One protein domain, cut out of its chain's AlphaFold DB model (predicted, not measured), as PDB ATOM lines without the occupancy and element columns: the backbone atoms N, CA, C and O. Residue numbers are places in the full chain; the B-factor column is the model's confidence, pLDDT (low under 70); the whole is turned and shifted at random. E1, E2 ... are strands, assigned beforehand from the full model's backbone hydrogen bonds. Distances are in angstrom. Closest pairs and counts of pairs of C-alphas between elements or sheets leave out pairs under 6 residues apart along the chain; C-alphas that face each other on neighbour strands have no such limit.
ATOM      1  N   THR A  28     -27.764  -1.729 -50.172       89.25
ATOM      2  CA  THR A  28     -27.409  -1.563 -48.766       89.25
ATOM      3  C   THR A  28     -26.173  -0.694 -48.660       89.25
ATOM      4  O   THR A  28     -25.076  -1.135 -49.003       89.25
ATOM      5  N   ASP A  29     -26.345   0.508 -48.124       91.88
ATOM      6  CA  ASP A  29     -25.250   1.403 -47.787       91.88
ATOM      7  C   ASP A  29     -24.755   1.128 -46.369       91.88
ATOM      8  O   ASP A  29     -25.523   1.111 -45.406       91.88
ATOM      9  N   LYS A  30     -23.451   0.910 -46.223       95.12
ATOM     10  CA  LYS A  30     -22.793   0.637 -44.944       95.12
ATOM     11  C   LYS A  30     -22.182   1.912 -44.391       95.12
ATOM     12  O   LYS A  30     -21.453   2.600 -45.097       95.12
ATOM     13  N   PHE A  31     -22.420   2.185 -43.118       97.25
ATOM     14  CA  PHE A  31     -21.892   3.345 -42.414       97.25
ATOM     15  C   PHE A  31     -21.033   2.895 -41.240       97.25
ATOM     16  O   PHE A  31     -21.438   2.037 -40.457       97.25
ATOM     17  N   LEU A  32     -19.862   3.511 -41.111       97.12
ATOM     18  CA  LEU A  32     -18.925   3.331 -40.010       97.12
ATOM     19  C   LEU A  32     -18.638   4.688 -39.360       97.12
ATOM     20  O   LEU A  32     -18.441   5.688 -40.046       97.12
ATOM     21  N   ILE A  33     -18.592   4.740 -38.036       96.56
ATOM     22  CA  ILE A  33     -18.140   5.915 -37.289       96.56
ATOM     23  C   ILE A  33     -16.612   5.887 -37.247       96.56
ATOM     24  O   ILE A  33     -16.036   4.890 -36.820       96.56
ATOM     25  N   SER A  34     -15.963   6.972 -37.684       93.19
ATOM     26  CA  SER A  34     -14.500   7.045 -37.811       93.19
ATOM     27  C   SER A  34     -13.768   6.659 -36.528       93.19
ATOM     28  O   SER A  34     -14.172   7.088 -35.452       93.19
ATOM     29  N   ASP A  35     -12.637   5.970 -36.634       91.62
ATOM     30  CA  ASP A  35     -11.829   5.544 -35.477       91.62
ATOM     31  C   ASP A  35     -11.023   6.681 -34.815       91.62
ATOM     32  O   ASP A  35     -10.349   6.467 -33.815       91.62
ATOM     33  N   ASN A  36     -11.104   7.903 -35.350       88.94
ATOM     34  CA  ASN A  36     -10.358   9.071 -34.865       88.94
ATOM     35  C   ASN A  36     -10.984   9.760 -33.635       88.94
ATOM     36  O   ASN A  36     -10.463  10.776 -33.182       88.94
ATOM     37  N   VAL A  37     -12.096   9.241 -33.116       91.88
ATOM     38  CA  VAL A  37     -12.772   9.740 -31.905       91.88
ATOM     39  C   VAL A  37     -12.805   8.652 -30.837       91.88
ATOM     40  O   VAL A  37     -12.672   7.477 -31.191       91.88
ATOM     41  N   ASP A  38     -13.031   9.020 -29.569       91.94
ATOM     42  CA  ASP A  38     -13.131   8.088 -28.434       91.94
ATOM     43  C   ASP A  38     -13.843   6.771 -28.801       91.94
ATOM     44  O   ASP A  38     -14.910   6.768 -29.426       91.94
ATOM     45  N   ALA A  39     -13.246   5.636 -28.422       92.06
ATOM     46  CA  ALA A  39     -13.724   4.293 -28.757       92.06
ATOM     47  C   ALA A  39     -15.152   4.000 -28.252       92.06
ATOM     48  O   ALA A  39     -15.849   3.169 -28.836       92.06
ATOM     49  N   HIS A  40     -15.605   4.700 -27.210       93.00
ATOM     50  CA  HIS A  40     -16.943   4.570 -26.638       93.00
ATOM     51  C   HIS A  40     -18.008   5.384 -27.384       93.00
ATOM     52  O   HIS A  40     -19.195   5.180 -27.136       93.00
ATOM     53  N   ILE A  41     -17.623   6.281 -28.303       94.94
ATOM     54  CA  ILE A  41     -18.586   6.939 -29.193       94.94
ATOM     55  C   ILE A  41     -19.211   5.883 -30.102       94.94
ATOM     56  O   ILE A  41     -18.516   5.135 -30.792       94.94
ATOM     57  N   GLY A  42     -20.538   5.844 -30.117       96.19
ATOM     58  CA  GLY A  42     -21.292   4.858 -30.873       96.19
ATOM     59  C   GLY A  42     -22.699   5.326 -31.208       96.19
ATOM     60  O   GLY A  42     -23.085   6.464 -30.948       96.19
ATOM     61  N   LEU A  43     -23.468   4.435 -31.818       96.88
ATOM     62  CA  LEU A  43     -24.864   4.651 -32.159       96.88
ATOM     63  C   LEU A  43     -25.704   4.764 -30.878       96.88
ATOM     64  O   LEU A  43     -25.788   3.817 -30.100       96.88
ATOM     65  N   MET A  44     -26.334   5.919 -30.666       96.19
ATOM     66  CA  MET A  44     -27.174   6.190 -29.493       96.19
ATOM     67  C   MET A  44     -28.651   5.946 -29.784       96.19
ATOM     68  O   MET A  44     -29.382   5.403 -28.957       96.19
ATOM     69  N   SER A  45     -29.107   6.376 -30.957       95.88
ATOM     70  CA  SER A  45     -30.473   6.159 -31.415       95.88
ATOM     71  C   SER A  45     -30.537   6.232 -32.930       95.88
ATOM     72  O   SER A  45     -29.668   6.805 -33.592       95.88
ATOM     73  N   TYR A  46     -31.567   5.618 -33.488       95.75
ATOM     74  CA  TYR A  46     -31.812   5.630 -34.914       95.75
ATOM     75  C   TYR A  46     -33.307   5.492 -35.169       95.75
ATOM     76  O   TYR A  46     -34.021   4.797 -34.447       95.75
ATOM     77  N   ASN A  47     -33.778   6.190 -36.188       94.69
ATOM     78  CA  ASN A  47     -35.128   6.080 -36.700       94.69
ATOM     79  C   ASN A  47     -35.092   6.359 -38.198       94.69
ATOM     80  O   ASN A  47     -34.264   7.138 -38.658       94.69
ATOM     81  N   SER A  48     -35.999   5.780 -38.961       89.88
ATOM     82  CA  SER A  48     -36.165   6.114 -40.368       89.88
ATOM     83  C   SER A  48     -37.599   6.511 -40.648       89.88
ATOM     84  O   SER A  48     -38.537   6.130 -39.947       89.88
ATOM     85  N   ILE A  49     -37.757   7.334 -41.673       85.12
ATOM     86  CA  ILE A  49     -39.056   7.636 -42.252       85.12
ATOM     87  C   ILE A  49     -39.013   7.150 -43.692       85.12
ATOM     88  O   ILE A  49     -37.978   7.214 -44.361       85.12
ATOM     89  N   GLU A  50     -40.175   6.707 -44.163       76.88
ATOM     90  CA  GLU A  50     -40.350   6.155 -45.501       76.88
ATOM     91  C   GLU A  50     -39.596   4.818 -45.629       76.88
ATOM     92  O   GLU A  50     -39.377   4.124 -44.640       76.88
ATOM     93  N   ASN A  51     -39.283   4.382 -46.842       76.50
ATOM     94  CA  ASN A  51     -38.886   2.996 -47.118       76.50
ATOM     95  C   ASN A  51     -37.379   2.743 -46.951       76.50
ATOM     96  O   ASN A  51     -36.803   1.959 -47.704       76.50
ATOM     97  N   LEU A  52     -36.760   3.429 -45.991       86.12
ATOM     98  CA  LEU A  52     -35.400   3.145 -45.556       86.12
ATOM     99  C   LEU A  52     -35.459   2.333 -44.272       86.12
ATOM    100  O   LEU A  52     -36.124   2.721 -43.312       86.12
ATOM    101  N   GLU A  53     -34.725   1.235 -44.232       90.06
ATOM    102  CA  GLU A  53     -34.538   0.451 -43.018       90.06
ATOM    103  C   GLU A  53     -33.128   0.680 -42.471       90.06
ATOM    104  O   GLU A  53     -32.144   0.611 -43.209       90.06
ATOM    105  N   ILE A  54     -33.028   0.967 -41.169       93.38
ATOM    106  CA  ILE A  54     -31.744   1.109 -40.475       93.38
ATOM    107  C   ILE A  54     -31.475  -0.162 -39.685       93.38
ATOM    108  O   ILE A  54     -32.230  -0.498 -38.773       93.38
ATOM    109  N   ILE A  55     -30.362  -0.824 -39.986       94.88
ATOM    110  CA  ILE A  55     -29.943  -2.044 -39.295       94.88
ATOM    111  C   ILE A  55     -28.603  -1.768 -38.603       94.88
ATOM    112  O   ILE A  55     -27.568  -1.676 -39.273       94.88
ATOM    113  N   PRO A  56     -28.571  -1.611 -37.269       95.88
ATOM    114  CA  PRO A  56     -27.316  -1.545 -36.531       95.88
ATOM    115  C   PRO A  56     -26.530  -2.842 -36.715       95.88
ATOM    116  O   PRO A  56     -27.061  -3.933 -36.516       95.88
ATOM    117  N   THR A  57     -25.256  -2.732 -37.080       96.19
ATOM    118  CA  THR A  57     -24.368  -3.891 -37.276       96.19
ATOM    119  C   THR A  57     -23.301  -3.995 -36.193       96.19
ATOM    120  O   THR A  57     -22.812  -5.087 -35.914       96.19
ATOM    121  N   SER A  58     -22.955  -2.879 -35.551       95.75
ATOM    122  CA  SER A  58     -22.099  -2.827 -34.366       95.75
ATOM    123  C   SER A  58     -22.379  -1.538 -33.581       95.75
ATOM    124  O   SER A  58     -23.094  -0.668 -34.082       95.75
ATOM    125  N   PRO A  59     -21.783  -1.339 -32.390       94.94
ATOM    126  CA  PRO A  59     -21.867  -0.055 -31.697       94.94
ATOM    127  C   PRO A  59     -21.385   1.130 -32.543       94.94
ATOM    128  O   PRO A  59     -21.824   2.249 -32.313       94.94
ATOM    129  N   ARG A  60     -20.506   0.900 -33.530       96.19
ATOM    130  CA  ARG A  60     -19.928   1.947 -34.384       96.19
ATOM    131  C   ARG A  60     -20.360   1.870 -35.847       96.19
ATOM    132  O   ARG A  60     -19.830   2.609 -36.670       96.19
ATOM    133  N   SER A  61     -21.293   0.988 -36.201       96.56
ATOM    134  CA  SER A  61     -21.694   0.804 -37.594       96.56
ATOM    135  C   SER A  61     -23.160   0.436 -37.750       96.56
ATOM    136  O   SER A  61     -23.754  -0.257 -36.925       96.56
ATOM    137  N   PHE A  62     -23.737   0.859 -38.864       96.75
ATOM    138  CA  PHE A  62     -25.103   0.530 -39.251       96.75
ATOM    139  C   PHE A  62     -25.196   0.442 -40.769       96.75
ATOM    140  O   PHE A  62     -24.291   0.868 -41.488       96.75
ATOM    141  N   THR A  63     -26.283  -0.130 -41.262       94.81
ATOM    142  CA  THR A  63     -26.598  -0.132 -42.684       94.81
ATOM    143  C   THR A  63     -27.919   0.564 -42.942       94.81
ATOM    144  O   THR A  63     -28.843   0.432 -42.142       94.81
ATOM    145  N   LEU A  64     -27.997   1.281 -44.059       92.06
ATOM    146  CA  LEU A  64     -29.243   1.765 -44.635       92.06
ATOM    147  C   LEU A  64     -29.619   0.854 -45.791       92.06
ATOM    148  O   LEU A  64     -28.809   0.625 -46.687       92.06
ATOM    149  N   HIS A  65     -30.824   0.312 -45.739       89.12
ATOM    150  CA  HIS A  65     -31.363  -0.545 -46.775       89.12
ATOM    151  C   HIS A  65     -32.530   0.159 -47.469       89.12
ATOM    152  O   HIS A  65     -33.518   0.494 -46.812       89.12
ATOM    153  N   ASP A  66     -32.405   0.401 -48.778       81.88
ATOM    154  CA  ASP A  66     -33.497   0.918 -49.610       81.88
ATOM    155  C   ASP A  66     -34.220  -0.251 -50.284       81.88
ATOM    156  O   ASP A  66     -33.687  -0.896 -51.190       81.88
ATOM    157  N   VAL A  67     -35.449  -0.503 -49.831       72.31
ATOM    158  CA  VAL A  67     -36.287  -1.628 -50.273       72.31
ATOM    159  C   VAL A  67     -37.172  -1.258 -51.468       72.31
ATOM    160  O   VAL A  67     -37.697  -2.132 -52.155       72.31
ATOM    161  N   THR A  68     -37.436   0.033 -51.713       73.06
ATOM    162  CA  THR A  68     -38.522   0.420 -52.642       73.06
ATOM    163  C   THR A  68     -38.174   1.518 -53.636       73.06
ATOM    164  O   THR A  68     -39.075   1.946 -54.363       73.06
ATOM    165  N   CYS A  69     -36.915   1.972 -53.708       72.81
ATOM    166  CA  CYS A  69     -36.526   3.103 -54.555       72.81
ATOM    167  C   CYS A  69     -37.444   4.291 -54.304       72.81
ATOM    168  O   CYS A  69     -38.025   4.874 -55.227       72.81
ATOM    169  N   LYS A  70     -37.618   4.651 -53.040       77.12
ATOM    170  CA  LYS A  70     -38.247   5.921 -52.699       77.12
ATOM    171  C   LYS A  70     -37.252   6.738 -51.924       77.12
ATOM    172  O   LYS A  70     -36.418   6.199 -51.210       77.12
ATOM    173  N   LYS A  71     -37.345   8.055 -52.099       81.62
ATOM    174  CA  LYS A  71     -36.622   8.953 -51.212       81.62
ATOM    175  C   LYS A  71     -37.035   8.598 -49.789       81.62
ATOM    176  O   LYS A  71     -38.192   8.247 -49.563       81.62
ATOM    177  N   GLY A  72     -36.063   8.617 -48.901       88.50
ATOM    178  CA  GLY A  72     -36.281   8.428 -47.487       88.50
ATOM    179  C   GLY A  72     -35.237   9.186 -46.696       88.50
ATOM    180  O   GLY A  72     -34.250   9.703 -47.233       88.50
ATOM    181  N   GLN A  73     -35.487   9.274 -45.396       92.88
ATOM    182  CA  GLN A  73     -34.579   9.923 -44.465       92.88
ATOM    183  C   GLN A  73     -34.327   9.016 -43.271       92.88
ATOM    184  O   GLN A  73     -35.254   8.521 -42.628       92.88
ATOM    185  N   ALA A  74     -33.051   8.830 -42.968       94.12
ATOM    186  CA  ALA A  74     -32.573   8.194 -41.763       94.12
ATOM    187  C   ALA A  74     -32.140   9.265 -40.760       94.12
ATOM    188  O   ALA A  74     -31.337  10.145 -41.065       94.12
ATOM    189  N   TYR A  75     -32.671   9.173 -39.551       96.50
ATOM    190  CA  TYR A  75     -32.316   9.988 -38.403       96.50
ATOM    191  C   TYR A  75     -31.408   9.154 -37.519       96.50
ATOM    192  O   TYR A  75     -31.826   8.120 -37.004       96.50
ATOM    193  N   VAL A  76     -30.163   9.580 -37.358       97.25
ATOM    194  CA  VAL A  76     -29.138   8.799 -36.662       97.25
ATOM    195  C   VAL A  76     -28.473   9.679 -35.619       97.25
ATOM    196  O   VAL A  76     -27.933  10.726 -35.960       97.25
ATOM    197  N   ALA A  77     -28.487   9.261 -34.358       97.50
ATOM    198  CA  ALA A  77     -27.723   9.899 -33.295       97.50
ATOM    199  C   ALA A  77     -26.483   9.062 -32.976       97.50
ATOM    200  O   ALA A  77     -26.586   7.867 -32.694       97.50
ATOM    201  N   VAL A  78     -25.316   9.700 -32.992       97.25
ATOM    202  CA  VAL A  78     -24.027   9.103 -32.630       97.25
ATOM    203  C   VAL A  78     -23.405   9.923 -31.515       97.25
ATOM    204  O   VAL A  78     -23.387  11.146 -31.597       97.25
ATOM    205  N   GLY A  79     -22.854   9.281 -30.497       96.19
ATOM    206  CA  GLY A  79     -22.234   9.987 -29.386       96.19
ATOM    207  C   GLY A  79     -21.869   9.070 -28.233       96.19
ATOM    208  O   GLY A  79     -21.930   7.848 -28.345       96.19
ATOM    209  N   LEU A  80     -21.475   9.700 -27.135       94.25
ATOM    210  CA  LEU A  80     -21.172   9.061 -25.859       94.25
ATOM    211  C   LEU A  80     -22.313   9.275 -24.856       94.25
ATOM    212  O   LEU A  80     -22.731   8.349 -24.168       94.25
ATOM    213  N   ASP A  81     -22.808  10.513 -24.771       93.88
ATOM    214  CA  ASP A  81     -23.795  10.952 -23.787       93.88
ATOM    215  C   ASP A  81     -24.536  12.232 -24.247       93.88
ATOM    216  O   ASP A  81     -24.429  12.672 -25.389       93.88
ATOM    217  N   MET A  82     -25.300  12.863 -23.347       93.25
ATOM    218  CA  MET A  82     -26.065  14.093 -23.625       93.25
ATOM    219  C   MET A  82     -25.226  15.382 -23.775       93.25
ATOM    220  O   MET A  82     -25.774  16.471 -24.011       93.25
ATOM    221  N   TYR A  83     -23.912  15.296 -23.595       94.31
ATOM    222  CA  TYR A  83     -22.957  16.392 -23.742       94.31
ATOM    223  C   TYR A  83     -22.044  16.213 -24.952       94.31
ATOM    224  O   TYR A  83     -21.604  17.228 -25.486       94.31
ATOM    225  N   LYS A  84     -21.817  14.971 -25.393       95.00
ATOM    226  CA  LYS A  84     -21.014  14.603 -26.564       95.00
ATOM    227  C   LYS A  84     -21.825  13.742 -27.534       95.00
ATOM    228  O   LYS A  84     -21.848  12.517 -27.406       95.00
ATOM    229  N   TYR A  85     -22.488  14.378 -28.500       95.81
ATOM    230  CA  TYR A  85     -23.246  13.686 -29.547       95.81
ATOM    231  C   TYR A  85     -23.403  14.518 -30.829       95.81
ATOM    232  O   TYR A  85     -23.256  15.740 -30.828       95.81
ATOM    233  N   CYS A  86     -23.773  13.846 -31.916       97.38
ATOM    234  CA  CYS A  86     -24.221  14.409 -33.181       97.38
ATOM    235  C   CYS A  86     -25.504  13.707 -33.639       97.38
ATOM    236  O   CYS A  86     -25.563  12.481 -33.689       97.38
ATOM    237  N   ASN A  87     -26.509  14.492 -34.019       97.69
ATOM    238  CA  ASN A  87     -27.709  14.029 -34.702       97.69
ATOM    239  C   ASN A  87     -27.574  14.295 -36.200       97.69
ATOM    240  O   ASN A  87     -27.304  15.424 -36.613       97.69
ATOM    241  N   PHE A  88     -27.815  13.268 -37.002       97.69
ATOM    242  CA  PHE A  88     -27.746  13.292 -38.453       97.69
ATOM    243  C   PHE A  88     -29.117  13.072 -39.061       97.69
ATOM    244  O   PHE A  88     -29.884  12.233 -38.590       97.69
ATOM    245  N   ILE A  89     -29.376  13.782 -40.153       96.31
ATOM    246  CA  ILE A  89     -30.408  13.416 -41.115       96.31
ATOM    247  C   ILE A  89     -29.679  13.014 -42.392       96.31
ATOM    248  O   ILE A  89     -29.008  13.839 -43.019       96.31
ATOM    249  N   ILE A  90     -29.782  11.739 -42.745       95.12
ATOM    250  CA  ILE A  90     -29.166  11.134 -43.920       95.12
ATOM    251  C   ILE A  90     -30.280  10.877 -44.926       95.12
ATOM    252  O   ILE A  90     -31.213  10.130 -44.641       95.12
ATOM    253  N   ALA A  91     -30.206  11.521 -46.083       92.06
ATOM    254  CA  ALA A  91     -31.105  11.260 -47.192       92.06
ATOM    255  C   ALA A  91     -30.509  10.186 -48.098       92.06
ATOM    256  O   ALA A  91     -29.308  10.213 -48.386       92.06
ATOM    257  N   ASP A  92     -31.368   9.290 -48.567       87.25
ATOM    258  CA  ASP A  92     -31.055   8.296 -49.587       87.25
ATOM    259  C   ASP A  92     -32.293   8.040 -50.464       87.25
ATOM    260  O   ASP A  92     -33.410   8.432 -50.097       87.25
ATOM    261  N   GLY A  93     -32.111   7.459 -51.651       79.00
ATOM    262  CA  GLY A  93     -33.222   7.042 -52.502       79.00
ATOM    263  C   GLY A  93     -32.916   6.950 -54.001       79.00
ATOM    264  O   GLY A  93     -31.778   7.103 -54.449       79.00
ATOM    265  N   PRO A  94     -33.958   6.773 -54.835       66.81
ATOM    266  CA  PRO A  94     -33.807   6.508 -56.255       66.81
ATOM    267  C   PRO A  94     -33.124   7.694 -56.926       66.81
ATOM    268  O   PRO A  94     -33.480   8.855 -56.690       66.81
ATOM    269  N   TYR A  95     -32.163   7.386 -57.794       66.19
ATOM    270  CA  TYR A  95     -31.339   8.359 -58.519       66.19
ATOM    271  C   TYR A  95     -30.311   9.115 -57.661       66.19
ATOM    272  O   TYR A  95     -29.607   9.977 -58.194       66.19
ATOM    273  N   MET A  96     -30.176   8.797 -56.369       74.81
ATOM    274  CA  MET A  96     -29.004   9.197 -55.596       74.81
ATOM    275  C   MET A  96     -27.882   8.189 -55.833       74.81
ATOM    276  O   MET A  96     -28.052   6.988 -55.672       74.81
ATOM    277  N   TRP A  97     -26.723   8.688 -56.257       73.25
ATOM    278  CA  TRP A  97     -25.529   7.859 -56.454       73.25
ATOM    279  C   TRP A  97     -24.882   7.462 -55.124       73.25
ATOM    280  O   TRP A  97     -24.149   6.481 -55.056       73.25
ATOM    281  N   SER A  98     -25.121   8.267 -54.089       86.00
ATOM    282  CA  SER A  98     -24.633   8.065 -52.734       86.00
ATOM    283  C   SER A  98     -25.568   8.771 -51.743       86.00
ATOM    284  O   SER A  98     -26.072   9.856 -52.071       86.00
ATOM    285  N   PRO A  99     -25.727   8.240 -50.524       90.44
ATOM    286  CA  PRO A  99     -26.443   8.890 -49.447       90.44
ATOM    287  C   PRO A  99     -25.758  10.207 -49.079       90.44
ATOM    288  O   PRO A  99     -24.553  10.398 -49.279       90.44
ATOM    289  N   GLN A 100     -26.537  11.142 -48.545       92.44
ATOM    290  CA  GLN A 100     -26.054  12.471 -48.183       92.44
ATOM    291  C   GLN A 100     -26.512  12.857 -46.785       92.44
ATOM    292  O   GLN A 100     -27.688  12.742 -46.449       92.44
ATOM    293  N   VAL A 101     -25.590  13.387 -45.982       95.19
ATOM    294  CA  VAL A 101     -25.936  14.050 -44.722       95.19
ATOM    295  C   VAL A 101     -26.517  15.421 -45.065       95.19
ATOM    296  O   VAL A 101     -25.778  16.343 -45.403       95.19
ATOM    297  N   ILE A 102     -27.841  15.551 -45.005       95.56
ATOM    298  CA  ILE A 102     -28.541  16.810 -45.309       95.56
ATOM    299  C   ILE A 102     -28.600  17.748 -44.102       95.56
ATOM    300  O   ILE A 102     -28.796  18.951 -44.256       95.56
ATOM    301  N   SER A 103     -28.435  17.202 -42.896       96.81
ATOM    302  CA  SER A 103     -28.337  17.971 -41.660       96.81
ATOM    303  C   SER A 103     -27.466  17.236 -40.650       96.81
ATOM    304  O   SER A 103     -27.572  16.018 -40.503       96.81
ATOM    305  N   ALA A 104     -26.627  17.992 -39.949       96.81
ATOM    306  CA  ALA A 104     -25.847  17.529 -38.814       96.81
ATOM    307  C   ALA A 104     -25.949  18.573 -37.698       96.81
ATOM    308  O   ALA A 104     -25.671  19.754 -37.914       96.81
ATOM    309  N   SER A 105     -26.352  18.147 -36.504       97.19
ATOM    310  CA  SER A 105     -26.406  18.992 -35.312       97.19
ATOM    311  C   SER A 105     -25.631  18.318 -34.195       97.19
ATOM    312  O   SER A 105     -25.998  17.228 -33.765       97.19
ATOM    313  N   CYS A 106     -24.550  18.951 -33.747       96.81
ATOM    314  CA  CYS A 106     -23.629  18.369 -32.782       96.81
ATOM    315  C   CYS A 106     -23.512  19.209 -31.511       96.81
ATOM    316  O   CYS A 106     -23.646  20.434 -31.532       96.81
ATOM    317  N   LYS A 107     -23.215  18.531 -30.403       96.12
ATOM    318  CA  LYS A 107     -22.901  19.109 -29.100       96.12
ATOM    319  C   LYS A 107     -21.684  18.383 -28.536       96.12
ATOM    320  O   LYS A 107     -21.669  17.158 -28.515       96.12
ATOM    321  N   GLY A 108     -20.657  19.130 -28.122       93.56
ATOM    322  CA  GLY A 108     -19.420  18.559 -27.566       93.56
ATOM    323  C   GLY A 108     -18.554  17.776 -28.563       93.56
ATOM    324  O   GLY A 108     -17.510  17.260 -28.178       93.56
ATOM    325  N   MET A 109     -18.940  17.752 -29.839       94.44
ATOM    326  CA  MET A 109     -18.239  17.130 -30.963       94.44
ATOM    327  C   MET A 109     -18.553  17.904 -32.253       94.44
ATOM    328  O   MET A 109     -19.469  18.729 -32.267       94.44
ATOM    329  N   ASN A 110     -17.846  17.607 -33.343       95.31
ATOM    330  CA  ASN A 110     -18.109  18.152 -34.674       95.31
ATOM    331  C   ASN A 110     -18.240  17.046 -35.711       95.31
ATOM    332  O   ASN A 110     -17.423  16.132 -35.767       95.31
ATOM    333  N   PHE A 111     -19.219  17.195 -36.596       95.88
ATOM    334  CA  PHE A 111     -19.249  16.468 -37.854       95.88
ATOM    335  C   PHE A 111     -18.324  17.148 -38.860       95.88
ATOM    336  O   PHE A 111     -18.455  18.348 -39.107       95.88
ATOM    337  N   ARG A 112     -17.414  16.381 -39.464       95.62
ATOM    338  CA  ARG A 112     -16.531  16.890 -40.516       95.62
ATOM    339  C   ARG A 112     -17.117  16.666 -41.898       95.62
ATOM    340  O   ARG A 112     -17.255  17.606 -42.675       95.62
ATOM    341  N   ARG A 113     -17.369  15.397 -42.225       95.25
ATOM    342  CA  ARG A 113     -17.809  14.949 -43.548       95.25
ATOM    343  C   ARG A 113     -18.259  13.493 -43.523       95.25
ATOM    344  O   ARG A 113     -17.925  12.733 -42.616       95.25
ATOM    345  N   LEU A 114     -18.976  13.114 -44.577       95.62
ATOM    346  CA  LEU A 114     -19.240  11.728 -44.936       95.62
ATOM    347  C   LEU A 114     -18.273  11.332 -46.060       95.62
ATOM    348  O   LEU A 114     -18.307  11.922 -47.141       95.62
ATOM    349  N   SER A 115     -17.402  10.361 -45.805       94.75
ATOM    350  CA  SER A 115     -16.385   9.898 -46.758       94.75
ATOM    351  C   SER A 115     -16.768   8.556 -47.354       94.75
ATOM    352  O   SER A 115     -17.160   7.666 -46.615       94.75
ATOM    353  N   SER A 116     -16.606   8.364 -48.663       92.00
ATOM    354  CA  SER A 116     -16.763   7.040 -49.280       92.00
ATOM    355  C   SER A 116     -15.491   6.200 -49.094       92.00
ATOM    356  O   SER A 116     -14.386   6.685 -49.328       92.00
ATOM    357  N   MET A 117     -15.656   4.939 -48.693       89.56
ATOM    358  CA  MET A 117     -14.600   3.912 -48.652       89.56
ATOM    359  C   MET A 117     -14.640   2.968 -49.860       89.56
ATOM    360  O   MET A 117     -13.844   2.035 -49.952       89.56
ATOM    361  N   GLY A 118     -15.596   3.160 -50.763       83.81
ATOM    362  CA  GLY A 118     -15.902   2.234 -51.841       83.81
ATOM    363  C   GLY A 118     -17.385   2.273 -52.190       83.81
ATOM    364  O   GLY A 118     -18.141   3.109 -51.689       83.81
ATOM    365  N   SER A 119     -17.802   1.353 -53.056       84.06
ATOM    366  CA  SER A 119     -19.208   1.221 -53.439       84.06
ATOM    367  C   SER A 119     -20.060   0.916 -52.200       84.06
ATOM    368  O   SER A 119     -19.773  -0.034 -51.468       84.06
ATOM    369  N   HIS A 120     -21.064   1.760 -51.946       88.88
ATOM    370  CA  HIS A 120     -22.026   1.610 -50.850       88.88
ATOM    371  C   HIS A 120     -21.404   1.497 -49.447       88.88
ATOM    372  O   HIS A 120     -21.918   0.799 -48.576       88.88
ATOM    373  N   SER A 121     -20.250   2.127 -49.214       93.38
ATOM    374  CA  SER A 121     -19.577   2.116 -47.909       93.38
ATOM    375  C   SER A 121     -19.066   3.505 -47.557       93.38
ATOM    376  O   SER A 121     -18.349   4.122 -48.349       93.38
ATOM    377  N   TYR A 122     -19.414   3.980 -46.362       96.06
ATOM    378  CA  TYR A 122     -19.189   5.351 -45.925       96.06
ATOM    379  C   TYR A 122     -18.671   5.432 -44.489       96.06
ATOM    380  O   TYR A 122     -19.022   4.622 -43.633       96.06
ATOM    381  N   VAL A 123     -17.874   6.461 -44.222       97.19
ATOM    382  CA  VAL A 123     -17.375   6.818 -42.893       97.19
ATOM    383  C   VAL A 123     -17.948   8.161 -42.490       97.19
ATOM    384  O   VAL A 123     -17.784   9.151 -43.205       97.19
ATOM    385  N   ILE A 124     -18.597   8.196 -41.331       97.00
ATOM    386  CA  ILE A 124     -18.985   9.428 -40.651       97.00
ATOM    387  C   ILE A 124     -17.753   9.912 -39.890       97.00
ATOM    388  O   ILE A 124     -17.380   9.332 -38.869       97.00
ATOM    389  N   GLU A 125     -17.104  10.947 -40.414       96.62
ATOM    390  CA  GLU A 125     -15.930  11.543 -39.784       96.62
ATOM    391  C   GLU A 125     -16.353  12.576 -38.745       96.62
ATOM    392  O   GLU A 125     -17.039  13.558 -39.054       96.62
ATOM    393  N   LEU A 126     -15.915  12.336 -37.513       95.50
ATOM    394  CA  LEU A 126     -16.187  13.159 -36.344       95.50
ATOM    395  C   LEU A 126     -14.866  13.665 -35.756       95.50
ATOM    396  O   LEU A 126     -13.848  12.987 -35.861       95.50
ATOM    397  N   ASP A 127     -14.907  14.827 -35.111       92.94
ATOM    398  CA  ASP A 127     -13.831  15.344 -34.260       92.94
ATOM    399  C   ASP A 127     -14.405  15.673 -32.873       92.94
ATOM    400  O   ASP A 127     -15.508  16.215 -32.761       92.94
ATOM    401  N   GLU A 128     -13.659  15.395 -31.808       85.00
ATOM    402  CA  GLU A 128     -14.003  15.860 -30.460       85.00
ATOM    403  C   GLU A 128     -13.463  17.277 -30.221       85.00
ATOM    404  O   GLU A 128     -12.420  17.657 -30.757       85.00
ATOM    405  N   PHE A 129     -14.163  18.079 -29.412       77.88
ATOM    406  CA  PHE A 129     -13.542  19.284 -28.860       77.88
ATOM    407  C   PHE A 129     -12.593  18.855 -27.737       77.88
ATOM    408  O   PHE A 129     -13.035  18.205 -26.787       77.88
TER     409      PHE A 129
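This is residues 28 to 129 of the 130 residues of an uncharacterized protein of Legionella massiliensis (UniProt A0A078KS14). Two strongly twisted sheets lie face to face as a sandwich, one of five strands and one of four, with their strands running nearly in line. The larger sheet, E3 E4 E1 E9 E8, is curled, and the flatter sheet, E2 E5 E6 E7, covers its hollow side. The printed part has 102 residues with nine named strands, E1 to E9 in chain order, and no named helix; the class is all strand. The larger sheet is mixed and the smaller all antiparallel. The whole is compact, with a radius of gyration of the C-alphas of 12.7 A and spans of 38 by 25 by 22 A.

E1 covers residues 28 to 33, 16.5 A long, and begins at C-alpha 28 at (-27.409, -1.563, -48.766). E2, residues 42 to 49, measures 21.3 A and bends by 52 degrees at residue 45. E3 is residues 52 to 58, 18.4 A, and E4 residues 61 to 66, 16.8 A. E5, residues 72 to 79, measures 23.0 A and begins at C-alpha 72 at (-36.281, 8.428, -47.487). E6 is residues 85 to 92, 22.2 A. E7, residues 100 to 107, 20.4 A, bends by 56 degrees at residue 103. E8, residues 109 to 118, is the longest strand at 25.8 A and bends by 51 degrees at residue 112. E9, residues 121 to 128, 22.9 A, ends at C-alpha 128 at (-14.003, 15.860, -30.460).

In the larger sheet E1 is parallel to E9 at 22 degrees, with N 122 and O 30 2.8 A apart. On its other side E4 is antiparallel to E1, with N 31 and O 62 at 2.8 A. E3 and E4 form a hairpin, with N 63 and O 55 at 2.8 A. E8 and E9 form another, with N 123 and O 115 at 2.8 A. The edge strands are E3 and E8. In the smaller sheet E2 is antiparallel to E5, with N 75 and O 47 at 2.7 A. E5, E6 and E7 make a meander, each strand the antiparallel neighbour of the one before; N 88 and O 76 are 2.7 A apart, and N 87 and O 105 2.8 A. The two sheets make the sandwich, the parts that face each other 8.5 A centre to centre and their strands at 17 degrees. Between them the closest C-alphas of E3 and E5 are those of Leu 52 and Gly 72, 5.7 A apart, and those of E6 and E8 are Tyr 85 and Met 109, 6.2 A. E2 and E8 are apart.

The C-alphas farthest apart are those of Thr 68 and Phe 129, 39.3 A. The printed part has no cut. No link is long; those from E1 to E2 and from E6 to E7 are short, and the others are tight. The mean pLDDT of the printed part is 91.2, and residues 94 to 95 are under 70.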